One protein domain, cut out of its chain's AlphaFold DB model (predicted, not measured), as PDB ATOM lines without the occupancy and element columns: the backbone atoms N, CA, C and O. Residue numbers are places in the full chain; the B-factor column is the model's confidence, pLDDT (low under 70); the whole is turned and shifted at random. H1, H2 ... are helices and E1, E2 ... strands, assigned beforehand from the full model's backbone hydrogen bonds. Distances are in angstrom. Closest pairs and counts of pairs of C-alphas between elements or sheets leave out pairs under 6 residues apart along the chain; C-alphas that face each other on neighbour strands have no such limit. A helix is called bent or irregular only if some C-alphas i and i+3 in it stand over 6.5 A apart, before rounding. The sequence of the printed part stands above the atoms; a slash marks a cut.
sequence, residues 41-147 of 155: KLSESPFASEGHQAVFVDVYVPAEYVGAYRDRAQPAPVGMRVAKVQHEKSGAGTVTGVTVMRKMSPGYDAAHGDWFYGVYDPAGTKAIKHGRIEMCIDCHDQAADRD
ATOM      1  N   LYS A  41     152.636 153.858 161.404       96.69
ATOM      2  CA  LYS A  41     153.874 153.548 160.682       96.69
ATOM      3  C   LYS A  41     154.262 154.730 159.791       96.69
ATOM      4  O   LYS A  41     153.453 155.195 158.991       96.69
ATOM      5  N   LEU A  42     155.490 155.220 159.933       95.62
ATOM      6  CA  LEU A  42     156.011 156.373 159.196       95.62
ATOM      7  C   LEU A  42     156.923 155.989 158.033       95.62
ATOM      8  O   LEU A  42     156.975 156.729 157.054       95.62
ATOM      9  N   SER A  43     157.640 154.871 158.138       93.44
ATOM     10  CA  SER A  43     158.432 154.321 157.038       93.44
ATOM     11  C   SER A  43     157.518 153.719 155.972       93.44
ATOM     12  O   SER A  43     156.554 153.028 156.290       93.44
ATOM     13  N   GLU A  44     157.830 153.934 154.697       91.06
ATOM     14  CA  GLU A  44     157.138 153.238 153.604       91.06
ATOM     15  C   GLU A  44     157.507 151.745 153.592       91.06
ATOM     16  O   GLU A  44     156.648 150.867 153.512       91.06
ATOM     17  N   SER A  45     158.795 151.451 153.773       90.44
ATOM     18  CA  SER A  45     159.339 150.100 153.899       90.44
ATOM     19  C   SER A  45     160.461 150.055 154.947       90.44
ATOM     20  O   SER A  45     161.054 151.102 155.235       90.44
ATOM     21  N   PRO A  46     160.767 148.874 155.526       92.56
ATOM     22  CA  PRO A  46     161.886 148.748 156.446       92.56
ATOM     23  C   PRO A  46     163.201 149.143 155.777       92.56
ATOM     24  O   PRO A  46     163.522 148.643 154.697       92.56
ATOM     25  N   PHE A  47     163.984 149.990 156.439       92.19
ATOM     26  CA  PHE A  47     165.265 150.484 155.932       92.19
ATOM     27  C   PHE A  47     166.412 150.083 156.858       92.19
ATOM     28  O   PHE A  47     166.218 149.920 158.062       92.19
ATOM     29  N   ALA A  48     167.612 149.914 156.303       91.44
ATOM     30  CA  ALA A  48     168.793 149.601 157.099       91.44
ATOM     31  C   ALA A  48     169.112 150.765 158.049       91.44
ATOM     32  O   ALA A  48     169.222 151.913 157.616       91.44
ATOM     33  N   SER A  49     169.266 150.477 159.340       89.50
ATOM     34  CA  SER A  49     169.622 151.482 160.340       89.50
ATOM     35  C   SER A  49     170.961 151.153 160.983       89.50
ATOM     36  O   SER A  49     171.064 150.223 161.781       89.50
ATOM     37  N   GLU A  50     171.986 151.947 160.675       85.50
ATOM     38  CA  GLU A  50     173.329 151.784 161.251       85.50
ATOM     39  C   GLU A  50     173.303 151.849 162.784       85.50
ATOM     40  O   GLU A  50     173.854 150.973 163.448       85.50
ATOM     41  N   GLY A  51     172.546 152.799 163.348       81.69
ATOM     42  CA  GLY A  51     172.345 152.935 164.799       81.69
ATOM     43  C   GLY A  51     171.639 151.747 165.468       81.69
ATOM     44  O   GLY A  51     171.607 151.661 166.689       81.69
ATOM     45  N   HIS A  52     171.107 150.805 164.684       83.75
ATOM     46  CA  HIS A  52     170.514 149.552 165.158       83.75
ATOM     47  C   HIS A  52     171.277 148.342 164.598       83.75
ATOM     48  O   HIS A  52     170.682 147.316 164.293       83.75
ATOM     49  N   GLN A  53     172.603 148.461 164.456       82.44
ATOM     50  CA  GLN A  53     173.498 147.392 163.982       82.44
ATOM     51  C   GLN A  53     173.196 146.933 162.548       82.44
ATOM     52  O   GLN A  53     173.295 145.751 162.225       82.44
ATOM     53  N   ALA A  54     172.816 147.879 161.687       79.25
ATOM     54  CA  ALA A  54     172.488 147.653 160.279       79.25
ATOM     55  C   ALA A  54     171.333 146.657 160.033       79.25
ATOM     56  O   ALA A  54     171.187 146.143 158.924       79.25
ATOM     57  N   VAL A  55     170.474 146.419 161.030       88.06
ATOM     58  CA  VAL A  55     169.207 145.702 160.823       88.06
ATOM     59  C   VAL A  55     168.189 146.590 160.108       88.06
ATOM     60  O   VAL A  55     168.300 147.821 160.098       88.06
ATOM     61  N   PHE A  56     167.173 145.966 159.514       93.62
ATOM     62  CA  PHE A  56     166.071 146.686 158.885       93.62
ATOM     63  C   PHE A  56     165.076 147.144 159.941       93.62
ATOM     64  O   PHE A  56     164.649 146.335 160.760       93.62
ATOM     65  N   VAL A  57     164.682 148.417 159.913       95.25
ATOM     66  CA  VAL A  57     163.722 148.965 160.874       95.25
ATOM     67  C   VAL A  57     162.548 149.653 160.198       95.25
ATOM     68  O   VAL A  57     162.713 150.363 159.208       95.25
ATOM     69  N   ASP A  58     161.371 149.481 160.786       95.88
ATOM     70  CA  ASP A  58     160.232 150.367 160.588       95.88
ATOM     71  C   ASP A  58     160.122 151.362 161.748       95.88
ATOM     72  O   ASP A  58     160.454 151.040 162.889       95.88
ATOM     73  N   VAL A  59     159.624 152.568 161.472       96.75
ATOM     74  CA  VAL A  59     159.409 153.603 162.495       96.75
ATOM     75  C   VAL A  59     157.921 153.782 162.750       96.75
ATOM     76  O   VAL A  59     157.163 154.029 161.815       96.75
ATOM     77  N   TYR A  60     157.524 153.727 164.018       97.88
ATOM     78  CA  TYR A  60     156.156 153.920 164.484       97.88
ATOM     79  C   TYR A  60     156.090 155.014 165.544       97.88
ATOM     80  O   TYR A  60     156.954 155.106 166.419       97.88
ATOM     81  N   VAL A  61     155.034 155.820 165.480       98.19
ATOM     82  CA  VAL A  61     154.764 156.924 166.409       98.19
ATOM     83  C   VAL A  61     153.246 157.000 166.649       98.19
ATOM     84  O   VAL A  61     152.490 156.796 165.693       98.19
ATOM     85  N   PRO A  62     152.757 157.270 167.878       97.75
ATOM     86  CA  PRO A  62     151.338 157.554 168.104       97.75
ATOM     87  C   PRO A  62     150.834 158.674 167.184       97.75
ATOM     88  O   PRO A  62     151.575 159.614 166.884       97.75
ATOM     89  N   ALA A  63     149.588 158.578 166.719       98.06
ATOM     90  CA  ALA A  63     149.050 159.457 165.675       98.06
ATOM     91  C   ALA A  63     149.179 160.954 166.024       98.06
ATOM     92  O   ALA A  63     149.492 161.777 165.164       98.06
ATOM     93  N   GLU A  64     149.011 161.296 167.299       97.62
ATOM     94  CA  GLU A  64     149.121 162.649 167.840       97.62
ATOM     95  C   GLU A  64     150.535 163.254 167.750       97.62
ATOM     96  O   GLU A  64     150.676 164.475 167.760       97.62
ATOM     97  N   TYR A  65     151.580 162.432 167.615       97.31
ATOM     98  CA  TYR A  65     152.976 162.884 167.559       97.31
ATOM     99  C   TYR A  65     153.588 162.826 166.152       97.31
ATOM    100  O   TYR A  65     154.756 163.178 165.977       97.31
ATOM    101  N   VAL A  66     152.826 162.423 165.129       96.81
ATOM    102  CA  VAL A  66     153.329 162.304 163.748       96.81
ATOM    103  C   VAL A  66     153.871 163.634 163.217       96.81
ATOM    104  O   VAL A  66     154.943 163.649 162.611       96.81
ATOM    105  N   GLY A  67     153.165 164.743 163.462       95.12
ATOM    106  CA  GLY A  67     153.615 166.083 163.058       95.12
ATOM    107  C   GLY A  67     154.939 166.457 163.724       95.12
ATOM    108  O   GLY A  67     155.922 166.718 163.038       95.12
ATOM    109  N   ALA A  68     155.004 166.342 165.056       95.12
ATOM    110  CA  ALA A  68     156.216 166.623 165.825       95.12
ATOM    111  C   ALA A  68     157.419 165.782 165.357       95.12
ATOM    112  O   ALA A  68     158.511 166.318 165.165       95.12
ATOM    113  N   TYR A  69     157.217 164.482 165.098       95.81
ATOM    114  CA  TYR A  69     158.280 163.606 164.602       95.81
ATOM    115  C   TYR A  69     158.760 163.977 163.198       95.81
ATOM    116  O   TYR A  69     159.937 163.791 162.889       95.81
ATOM    117  N   ARG A  70     157.868 164.426 162.311       93.19
ATOM    118  CA  ARG A  70     158.232 164.775 160.932       93.19
ATOM    119  C   ARG A  70     158.954 166.110 160.867       93.19
ATOM    120  O   ARG A  70     159.997 166.170 160.219       93.19
ATOM    121  N   ASP A  71     158.434 167.105 161.575       90.75
ATOM    122  CA  ASP A  71     158.935 168.473 161.522       90.75
ATOM    123  C   ASP A  71     160.279 168.603 162.245       90.75
ATOM    124  O   ASP A  71     161.200 169.209 161.706       90.75
ATOM    125  N   ARG A  72     160.402 168.027 163.456       90.81
ATOM    126  CA  ARG A  72     161.603 168.083 164.328       90.81
ATOM    127  C   ARG A  72     162.208 169.484 164.496       90.81
ATOM    128  O   ARG A  72     163.383 169.622 164.814       90.81
ATOM    129  N   ALA A  73     161.407 170.522 164.269       86.56
ATOM    130  CA  ALA A  73     161.830 171.918 164.320       86.56
ATOM    131  C   ALA A  73     161.676 172.532 165.719       86.56
ATOM    132  O   ALA A  73     162.120 173.649 165.962       86.56
ATOM    133  N   GLN A  74     160.990 171.825 166.616       90.50
ATOM    134  CA  GLN A  74     160.740 172.207 167.999       90.50
ATOM    135  C   GLN A  74     161.076 171.016 168.902       90.50
ATOM    136  O   GLN A  74     161.016 169.877 168.425       90.50
ATOM    137  N   PRO A  75     161.382 171.251 170.190       94.56
ATOM    138  CA  PRO A  75     161.520 170.169 171.154       94.56
ATOM    139  C   PRO A  75     160.295 169.253 171.132       94.56
ATOM    140  O   PRO A  75     159.152 169.719 171.074       94.56
ATOM    141  N   ALA A  76     160.530 167.946 171.182       97.06
ATOM    142  CA  ALA A  76     159.479 166.954 171.246       97.06
ATOM    143  C   ALA A  76     158.613 167.187 172.497       97.06
ATOM    144  O   ALA A  76     159.138 167.485 173.577       97.06
ATOM    145  N   PRO A  77     157.283 167.044 172.387       97.31
ATOM    146  CA  PRO A  77     156.406 167.167 173.539       97.31
ATOM    147  C   PRO A  77     156.668 166.036 174.541       97.31
ATOM    148  O   PRO A  77     156.869 164.881 174.159       97.31
ATOM    149  N   VAL A  78     156.615 166.357 175.837       96.69
ATOM    150  CA  VAL A  78     156.718 165.359 176.914       96.69
ATOM    151  C   VAL A  78     155.681 164.255 176.701       96.69
ATOM    152  O   VAL A  78     154.520 164.516 176.391       96.69
ATOM    153  N   GLY A  79     156.108 163.008 176.875       95.62
ATOM    154  CA  GLY A  79     155.291 161.826 176.637       95.62
ATOM    155  C   GLY A  79     155.331 161.314 175.201       95.62
ATOM    156  O   GLY A  79     154.880 160.191 174.985       95.62
ATOM    157  N   MET A  80     155.913 162.056 174.249       97.50
ATOM    158  CA  MET A  80     156.117 161.573 172.884       97.50
ATOM    159  C   MET A  80     156.866 160.248 172.889       97.50
ATOM    160  O   MET A  80     157.911 160.129 173.526       97.50
ATOM    161  N   ARG A  81     156.336 159.263 172.160       97.38
ATOM    162  CA  ARG A  81     156.926 157.930 172.029       97.38
ATOM    163  C   ARG A  81     157.278 157.624 170.583       97.38
ATOM    164  O   ARG A  81     156.535 157.973 169.670       97.38
ATOM    165  N   VAL A  82     158.390 156.926 170.399       97.94
ATOM    166  CA  VAL A  82     158.852 156.421 169.105       97.94
ATOM    167  C   VAL A  82     159.230 154.960 169.284       97.94
ATOM    168  O   VAL A  82     159.909 154.618 170.250       97.94
ATOM    169  N   ALA A  83     158.817 154.103 168.356       97.81
ATOM    170  CA  ALA A  83     159.273 152.724 168.266       97.81
ATOM    171  C   ALA A  83     159.965 152.494 166.919       97.81
ATOM    172  O   ALA A  83     159.406 152.776 165.862       97.81
ATOM    173  N   LYS A  84     161.185 151.967 166.967       96.75
ATOM    174  CA  LYS A  84     161.917 151.411 165.832       96.75
ATOM    175  C   LYS A  84     161.826 149.890 165.926       96.75
ATOM    176  O   LYS A  84     162.412 149.284 166.822       96.75
ATOM    177  N   VAL A  85     161.025 149.298 165.047       96.31
ATOM    178  CA  VAL A  85     160.707 147.864 165.023       96.31
ATOM    179  C   VAL A  85     161.665 147.175 164.069       96.31
ATOM    180  O   VAL A  85     161.735 147.549 162.905       96.31
ATOM    181  N   GLN A  86     162.417 146.200 164.567       95.69
ATOM    182  CA  GLN A  86     163.493 145.537 163.836       95.69
ATOM    183  C   GLN A  86     162.965 144.307 163.097       95.69
ATOM    184  O   GLN A  86     162.184 143.539 163.655       95.69
ATOM    185  N   HIS A  87     163.424 144.103 161.865       94.56
ATOM    186  CA  HIS A  87     163.041 142.998 160.992       94.56
ATOM    187  C   HIS A  87     164.266 142.192 160.553       94.56
ATOM    188  O   HIS A  87     165.336 142.746 160.297       94.56
ATOM    189  N   GLU A  88     164.083 140.882 160.383       88.25
ATOM    190  CA  GLU A  88     165.128 139.957 159.910       88.25
ATOM    191  C   GLU A  88     165.663 140.277 158.499       88.25
ATOM    192  O   GLU A  88     166.792 139.927 158.162       88.25
ATOM    193  N   LYS A  89     164.845 140.916 157.655       83.00
ATOM    194  CA  LYS A  89     165.137 141.201 156.244       83.00
ATOM    195  C   LYS A  89     164.421 142.462 155.770       83.00
ATOM    196  O   LYS A  89     163.443 142.899 156.383       83.00
ATOM    197  N   SER A  90     164.866 142.993 154.634       71.75
ATOM    198  CA  SER A  90     164.128 144.015 153.895       71.75
ATOM    199  C   SER A  90     162.785 143.452 153.409       71.75
ATOM    200  O   SER A  90     162.696 142.304 152.975       71.75
ATOM    201  N   GLY A  91     161.720 144.252 153.514       67.31
ATOM    202  CA  GLY A  91     160.355 143.831 153.171       67.31
ATOM    203  C   GLY A  91     159.656 143.056 154.295       67.31
ATOM    204  O   GLY A  91     159.595 141.830 154.251       67.31
ATOM    205  N   ALA A  92     159.144 143.797 155.288       67.25
ATOM    206  CA  ALA A  92     158.270 143.364 156.392       67.25
ATOM    207  C   ALA A  92     158.435 141.886 156.818       67.25
ATOM    208  O   ALA A  92     157.500 141.092 156.732       67.25
ATOM    209  N   GLY A  93     159.652 141.515 157.236       79.94
ATOM    210  CA  GLY A  93     159.965 140.181 157.758       79.94
ATOM    211  C   GLY A  93     159.577 140.001 159.226       79.94
ATOM    212  O   GLY A  93     159.003 140.904 159.844       79.94
ATOM    213  N   THR A  94     159.933 138.848 159.795       91.25
ATOM    214  CA  THR A  94     159.740 138.552 161.223       91.25
ATOM    215  C   THR A  94     160.325 139.666 162.089       91.25
ATOM    216  O   THR A  94     161.465 140.086 161.868       91.25
ATOM    217  N   VAL A  95     159.549 140.140 163.071       95.31
ATOM    218  CA  VAL A  95     160.024 141.126 164.048       95.31
ATOM    219  C   VAL A  95     160.996 140.452 165.006       95.31
ATOM    220  O   VAL A  95     160.656 139.457 165.646       95.31
ATOM    221  N   THR A  96     162.200 140.998 165.118       94.75
ATOM    222  CA  THR A  96     163.282 140.435 165.940       94.75
ATOM    223  C   THR A  96     163.511 141.207 167.236       94.75
ATOM    224  O   THR A  96     164.093 140.670 168.176       94.75
ATOM    225  N   GLY A  97     162.999 142.433 167.329       95.25
ATOM    226  CA  GLY A  97     163.097 143.267 168.518       95.25
ATOM    227  C   GLY A  97     162.468 144.636 168.308       95.25
ATOM    228  O   GLY A  97     162.135 145.024 167.185       95.25
ATOM    229  N   VAL A  98     162.307 145.373 169.402       97.31
ATOM    230  CA  VAL A  98     161.767 146.734 169.369       97.31
ATOM    231  C   VAL A  98     162.656 147.637 170.204       97.31
ATOM    232  O   VAL A  98     162.920 147.372 171.374       97.31
ATOM    233  N   THR A  99     163.114 148.722 169.601       97.44
ATOM    234  CA  THR A  99     163.871 149.780 170.271       97.44
ATOM    235  C   THR A  99     163.017 151.024 170.351       97.44
ATOM    236  O   THR A  99     162.359 151.383 169.379       97.44
ATOM    237  N   VAL A 100     162.984 151.669 171.508       97.69
ATOM    238  CA  VAL A 100     162.011 152.721 171.792       97.69
ATOM    239  C   VAL A 100     162.657 153.951 172.399       97.69
ATOM    240  O   VAL A 100     163.696 153.864 173.052       97.69
ATOM    241  N   MET A 101     161.987 155.082 172.211       97.81
ATOM    242  CA  MET A 101     162.297 156.343 172.868       97.81
ATOM    243  C   MET A 101     161.030 156.944 173.465       97.81
ATOM    244  O   MET A 101     159.959 156.859 172.857       97.81
ATOM    245  N   ARG A 102     161.151 157.589 174.628       97.81
ATOM    246  CA  ARG A 102     160.097 158.434 175.202       97.81
ATOM    247  C   ARG A 102     160.671 159.755 175.686       97.81
ATOM    248  O   ARG A 102     161.635 159.754 176.447       97.81
ATOM    249  N   LYS A 103     160.038 160.863 175.304       97.69
ATOM    250  CA  LYS A 103     160.364 162.177 175.853       97.69
ATOM    251  C   LYS A 103     159.877 162.246 177.296       97.69
ATOM    252  O   LYS A 103     158.677 162.110 177.555       97.69
ATOM    253  N   MET A 104     160.796 162.419 178.230       97.06
ATOM    254  CA  MET A 104     160.524 162.500 179.660       97.06
ATOM    255  C   MET A 104     160.276 163.947 180.085       97.06
ATOM    256  O   MET A 104     160.420 164.888 179.305       97.06
ATOM    257  N   SER A 105     159.831 164.120 181.328       95.44
ATOM    258  CA  SER A 105     159.736 165.447 181.930       95.44
ATOM    259  C   SER A 105     161.129 166.080 182.071       95.44
ATOM    260  O   SER A 105     162.096 165.345 182.278       95.44
ATOM    261  N   PRO A 106     161.230 167.421 182.015       95.56
ATOM    262  CA  PRO A 106     162.504 168.114 182.168       95.56
ATOM    263  C   PRO A 106     163.259 167.712 183.438       95.56
ATOM    264  O   PRO A 106     162.674 167.678 184.523       95.56
ATOM    265  N   GLY A 107     164.559 167.451 183.301       94.88
ATOM    266  CA  GLY A 107     165.450 167.077 184.402       94.88
ATOM    267  C   GLY A 107     165.701 165.576 184.534       94.88
ATOM    268  O   GLY A 107     166.531 165.187 185.353       94.88
ATOM    269  N   TYR A 108     165.040 164.736 183.735       95.81
ATOM    270  CA  TYR A 108     165.355 163.311 183.679       95.81
ATOM    271  C   TYR A 108     166.756 163.075 183.135       95.81
ATOM    272  O   TYR A 108     167.544 162.355 183.743       95.81
ATOM    273  N   ASP A 109     167.091 163.705 182.019       96.38
ATOM    274  CA  ASP A 109     168.412 163.597 181.423       96.38
ATOM    275  C   ASP A 109     168.728 164.881 180.661       96.38
ATOM    276  O   ASP A 109     168.815 164.909 179.435       96.38
ATOM    277  N   ALA A 110     168.804 165.984 181.404       95.25
ATOM    278  CA  ALA A 110     168.835 167.326 180.827       95.25
ATOM    279  C   ALA A 110     170.035 167.562 179.890       95.25
ATOM    280  O   ALA A 110     169.951 168.401 178.997       95.25
ATOM    281  N   ALA A 111     171.136 166.826 180.075       95.94
ATOM    282  CA  ALA A 111     172.298 166.891 179.188       95.94
ATOM    283  C   ALA A 111     172.033 166.243 177.815       95.94
ATOM    284  O   ALA A 111     172.609 166.667 176.814       95.94
ATOM    285  N   HIS A 112     171.121 165.270 177.768       96.88
ATOM    286  CA  HIS A 112     170.817 164.440 176.600       96.88
ATOM    287  C   HIS A 112     169.339 164.555 176.181       96.88
ATOM    288  O   HIS A 112     168.734 163.632 175.631       96.88
ATOM    289  N   GLY A 113     168.730 165.711 176.465       96.38
ATOM    290  CA  GLY A 113     167.394 166.068 175.990       96.38
ATOM    291  C   GLY A 113     166.241 165.350 176.673       96.38
ATOM    292  O   GLY A 113     165.168 165.263 176.080       96.38
ATOM    293  N   ASP A 114     166.427 164.838 177.887       97.75
ATOM    294  CA  ASP A 114     165.378 164.179 178.667       97.75
ATOM    295  C   ASP A 114     164.738 162.991 177.924       97.75
ATOM    296  O   ASP A 114     163.527 162.775 177.984       97.75
ATOM    297  N   TRP A 115     165.537 162.212 177.195       97.88
ATOM    298  CA  TRP A 115     165.055 161.030 176.484       97.88
ATOM    299  C   TRP A 115     165.288 159.752 177.285       97.88
ATOM    300  O   TRP A 115     166.408 159.397 177.637       97.88
ATOM    301  N   PHE A 116     164.211 159.011 177.524       97.88
ATOM    302  CA  PHE A 116     164.286 157.617 177.937       97.88
ATOM    303  C   PHE A 116     164.487 156.727 176.710       97.88
ATOM    304  O   PHE A 116     163.792 156.903 175.704       97.88
ATOM    305  N   TYR A 117     165.351 155.719 176.832       98.00
ATOM    306  CA  TYR A 117     165.597 154.706 175.809       98.00
ATOM    307  C   TYR A 117     165.223 153.314 176.309       98.00
ATOM    308  O   TYR A 117     165.300 153.021 177.503       98.00
ATOM    309  N   GLY A 118     164.866 152.414 175.397       97.31
ATOM    310  CA  GLY A 118     164.637 151.021 175.760       97.31
ATOM    311  C   GLY A 118     164.813 150.029 174.623       97.31
ATOM    312  O   GLY A 118     164.602 150.340 173.453       97.31
ATOM    313  N   VAL A 119     165.183 148.810 174.998       96.94
ATOM    314  CA  VAL A 119     165.275 147.628 174.140       96.94
ATOM    315  C   VAL A 119     164.285 146.612 174.677       96.94
ATOM    316  O   VAL A 119     164.352 146.246 175.850       96.94
ATOM    317  N   TYR A 120     163.385 146.152 173.825       97.56
ATOM    318  CA  TYR A 120     162.288 145.268 174.170       97.56
ATOM    319  C   TYR A 120     162.289 144.019 173.296       97.56
ATOM    320  O   TYR A 120     162.892 143.971 172.220       97.56
ATOM    321  N   ASP A 121     161.578 143.007 173.780       96.06
ATOM    322  CA  ASP A 121     161.217 141.836 172.993       96.06
ATOM    323  C   ASP A 121     160.413 142.207 171.724       96.06
ATOM    324  O   ASP A 121     159.913 143.330 171.609       96.06
ATOM    325  N   PRO A 122     160.246 141.284 170.756       96.00
ATOM    326  CA  PRO A 122     159.501 141.554 169.522       96.00
ATOM    327  C   PRO A 122     158.074 142.076 169.733       96.00
ATOM    328  O   PRO A 122     157.544 142.804 168.898       96.00
ATOM    329  N   ALA A 123     157.438 141.714 170.850       93.81
ATOM    330  CA  ALA A 123     156.103 142.186 171.190       93.81
ATOM    331  C   ALA A 123     156.094 143.634 171.719       93.81
ATOM    332  O   ALA A 123     155.045 144.277 171.697       93.81
ATOM    333  N   GLY A 124     157.236 144.168 172.166       95.38
ATOM    334  CA  GLY A 124     157.333 145.472 172.827       95.38
ATOM    335  C   GLY A 124     156.793 145.467 174.262       95.38
ATOM    336  O   GLY A 124     156.415 146.515 174.782       95.38
ATOM    337  N   THR A 125     156.698 144.295 174.896       94.69
ATOM    338  CA  THR A 125     156.039 144.110 176.201       94.69
ATOM    339  C   THR A 125     157.019 143.860 177.338       94.69
ATOM    340  O   THR A 125     156.753 144.256 178.472       94.69
ATOM    341  N   LYS A 126     158.169 143.246 177.045       95.12
ATOM    342  CA  LYS A 126     159.204 142.954 178.037       95.12
ATOM    343  C   LYS A 126     160.460 143.764 177.754       95.12
ATOM    344  O   LYS A 126     161.118 143.548 176.737       95.12
ATOM    345  N   ALA A 127     160.814 144.649 178.684       96.38
ATOM    346  CA  ALA A 127     162.076 145.373 178.634       96.38
ATOM    347  C   ALA A 127     163.253 144.407 178.850       96.38
ATOM    348  O   ALA A 127     163.253 143.591 179.773       96.38
ATOM    349  N   ILE A 128     164.257 144.515 177.987       96.50
ATOM    350  CA  ILE A 128     165.547 143.821 178.065       96.50
ATOM    351  C   ILE A 128     166.601 144.778 178.635       96.50
ATOM    352  O   ILE A 128     167.395 144.390 179.488       96.50
ATOM    353  N   LYS A 129     166.589 146.036 178.177       95.88
ATOM    354  CA  LYS A 129     167.375 147.165 178.699       95.88
ATOM    355  C   LYS A 129     166.512 148.420 178.654       95.88
ATOM    356  O   LYS A 129     165.695 148.545 177.746       95.88
ATOM    357  N   HIS A 130     166.693 149.344 179.590       96.88
ATOM    358  CA  HIS A 130     165.951 150.599 179.591       96.88
ATOM    359  C   HIS A 130     166.668 151.696 180.378       96.88
ATOM    360  O   HIS A 130     167.567 151.401 181.165       96.88
ATOM    361  N   GLY A 131     166.233 152.934 180.170       96.44
ATOM    362  CA  GLY A 131     166.693 154.108 180.894       96.44
ATOM    363  C   GLY A 131     167.631 154.984 180.084       96.44
ATOM    364  O   GLY A 131     167.444 155.171 178.878       96.44
ATOM    365  N   ARG A 132     168.649 155.525 180.753       96.81
ATOM    366  CA  ARG A 132     169.756 156.279 180.139       96.81
ATOM    367  C   ARG A 132     170.806 155.322 179.582       96.81
ATOM    368  O   ARG A 132     171.838 155.056 180.195       96.81
ATOM    369  N   ILE A 133     170.491 154.708 178.446       96.31
ATOM    370  CA  ILE A 133     171.381 153.738 177.803       96.31
ATOM    371  C   ILE A 133     172.481 154.504 177.054       96.31
ATOM    372  O   ILE A 133     172.206 155.078 176.006       96.31
ATOM    373  N   GLU A 134     173.718 154.465 177.559       96.25
ATOM    374  CA  GLU A 134     174.877 155.219 177.032       96.25
ATOM    375  C   GLU A 134     175.055 155.062 175.513       96.25
ATOM    376  O   GLU A 134     175.049 156.044 174.784       96.25
ATOM    377  N   MET A 135     175.040 153.827 174.996       94.69
ATOM    378  CA  MET A 135     175.154 153.596 173.547       94.69
ATOM    379  C   MET A 135     174.021 154.226 172.713       94.69
ATOM    380  O   MET A 135     174.201 154.484 171.524       94.69
ATOM    381  N   CYS A 136     172.834 154.420 173.298       96.81
ATOM    382  CA  CYS A 136     171.731 155.106 172.632       96.81
ATOM    383  C   CYS A 136     171.957 156.618 172.672       96.81
ATOM    384  O   CYS A 136     171.825 157.267 171.638       96.81
ATOM    385  N   ILE A 137     172.343 157.144 173.836       97.62
ATOM    386  CA  ILE A 137     172.671 158.556 174.047       97.62
ATOM    387  C   ILE A 137     173.771 159.002 173.080       97.62
ATOM    388  O   ILE A 137     173.533 159.904 172.286       97.62
ATOM    389  N   ASP A 138     174.905 158.303 173.025       96.12
ATOM    390  CA  ASP A 138     176.047 158.671 172.174       96.12
ATOM    391  C   ASP A 138     175.682 158.794 170.685       96.12
ATOM    392  O   ASP A 138     176.195 159.641 169.946       96.12
ATOM    393  N   CYS A 139     174.785 157.929 170.206       96.00
ATOM    394  CA  CYS A 139     174.307 157.988 168.829       96.00
ATOM    395  C   CYS A 139     173.309 159.136 168.629       96.00
ATOM    396  O   CYS A 139     173.373 159.851 167.629       96.00
ATOM    397  N   HIS A 140     172.391 159.322 169.574       96.62
ATOM    398  CA  HIS A 140     171.315 160.301 169.479       96.62
ATOM    399  C   HIS A 140     171.761 161.742 169.780       96.62
ATOM    400  O   HIS A 140     171.168 162.674 169.238       96.62
ATOM    401  N   ASP A 141     172.849 161.942 170.521       96.88
ATOM    402  CA  ASP A 141     173.482 163.247 170.762       96.88
ATOM    403  C   ASP A 141     173.953 163.914 169.461       96.88
ATOM    404  O   ASP A 141     173.936 165.139 169.329       96.88
ATOM    405  N   GLN A 142     174.266 163.123 168.431       95.06
ATOM    406  CA  GLN A 142     174.587 163.624 167.086       95.06
ATOM    407  C   GLN A 142     173.384 164.278 166.381       95.06
ATOM    408  O   GLN A 142     173.519 164.855 165.301       95.06
ATOM    409  N   ALA A 143     172.194 164.159 166.966       95.06
ATOM    410  CA  ALA A 143     170.952 164.767 166.522       95.06
ATOM    411  C   ALA A 143     170.434 165.827 167.513       95.06
ATOM    412  O   ALA A 143     169.244 166.147 167.486       95.06
ATOM    413  N   ALA A 144     171.284 166.373 168.392       95.56
ATOM    414  CA  ALA A 144     170.887 167.393 169.369       95.56
ATOM    415  C   ALA A 144     170.250 168.644 168.723       95.56
ATOM    416  O   ALA A 144     169.362 169.260 169.306       95.56
ATOM    417  N   ASP A 145     170.629 168.978 167.485       94.00
ATOM    418  CA  ASP A 145     170.055 170.069 166.681       94.00
ATOM    419  C   ASP A 145     168.572 169.867 166.312       94.00
ATOM    420  O   ASP A 145     167.888 170.814 165.927       94.00
ATOM    421  N   ARG A 146     168.068 168.639 166.447       95.00
ATOM    422  CA  ARG A 146     166.698 168.211 166.128       95.00
ATOM    423  C   ARG A 146     166.083 167.393 167.265       95.00
ATOM    424  O   ARG A 146     165.381 166.406 167.036       95.00
ATOM    425  N   ASP A 147     166.405 167.800 168.490       96.31
ATOM    426  CA  ASP A 147     165.956 167.196 169.745       96.31
ATOM    427  C   ASP A 147     166.178 165.678 169.805       96.31
ATOM    428  O   ASP A 147     165.295 164.908 170.184       96.31
TER     429      ASP A 147
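Overview. This is residues 41 to 147 of the 155 residues of the protein "Cytochrome P460 family protein" of Deltaproteobacteria bacterium (UniProt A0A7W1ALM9). One strongly twisted sheet of six antiparallel strands makes a wall through the domain, with the irregular helix H2 packed over one face, chiefly over E5, and the short helix H1 grazing the sheet near one end of E2 and E3. The printed part has 107 residues, with elements in the order E1, E2, H1, E3, E4, E5, E6, H2, and the sheet's order is E1, E2, E3, E4, E5, E6. The class is mixed, helices and strands. The whole is compact, with a radius of gyration of the C-alphas of 13.4 A and spans of 38 by 28 by 24 A.

Along the chain. Start with the longest strand, E4, residues 95 to 103: find C-alpha 95 at (160.024, 141.126, 164.048) and go 24.1 A to C-alpha 103 at (160.364, 162.177, 175.853). On one side of it look for E3, residues 81 to 87, 19.5 A long, then E2, residues 55 to 61, 19.1 A, and E1, residues 47 to 49. On the other side you find E5, residues 115 to 120, 16.2 A, and E6, residues 127 to 131. H1 is residues 63 to 71, 14.0 A. H2 is residues 134 to 146, 18.8 A, and ends at C-alpha 146, (166.698, 168.211, 166.128). Both helices are irregular: C-alphas 64 and 67 are 7.4 A apart in H1, and C-alphas 142 and 145 are 7.9 A apart in H2.

Arrangement. Look first at E3, E4, E5 and E6, a meander, each strand the antiparallel neighbour of the one before. Between E3 and E4, N 84 and O 99 are 2.7 A apart; between E4 and E5, N 100 and O 118 are 2.9 A apart; between E5 and E6, N 119 and O 129 are 2.8 A apart. E2 is antiparallel to E3, with N 60 and O 83 at 2.8 A, and the hairpin E1 and E2 has N 49 and O 55 at 2.9 A. E1 and E6 are the edge strands. H2 is on the sheet at a height of 10.1 A, over E5 and slantwise to the strands, at 46 degrees to E5 on the local plane; their closest C-alphas, of Tyr 117 and Cys 136, are 6.9 A apart. H1 only grazes the sheet with residues 65 to 69; its closest C-alpha pair with E3, Tyr 65 and Arg 81, is at 7.8 A. H1 and H2 are apart. O i to N i+4 pairs are within hydrogen-bond range in 3 of 5 cases in H1 and 3 of 9 in H2, where 7 of 10 O i to N i+3 pairs are.

Size, cuts and confidence. The two C-alphas farthest apart, those of Gly 91 and Gly 107, are 39.3 A apart. The printed part has no cut. The link from E4 to E5, 11 residues, is long. The mean pLDDT of the printed part is 93.9, and residues 91 to 92 are under 70.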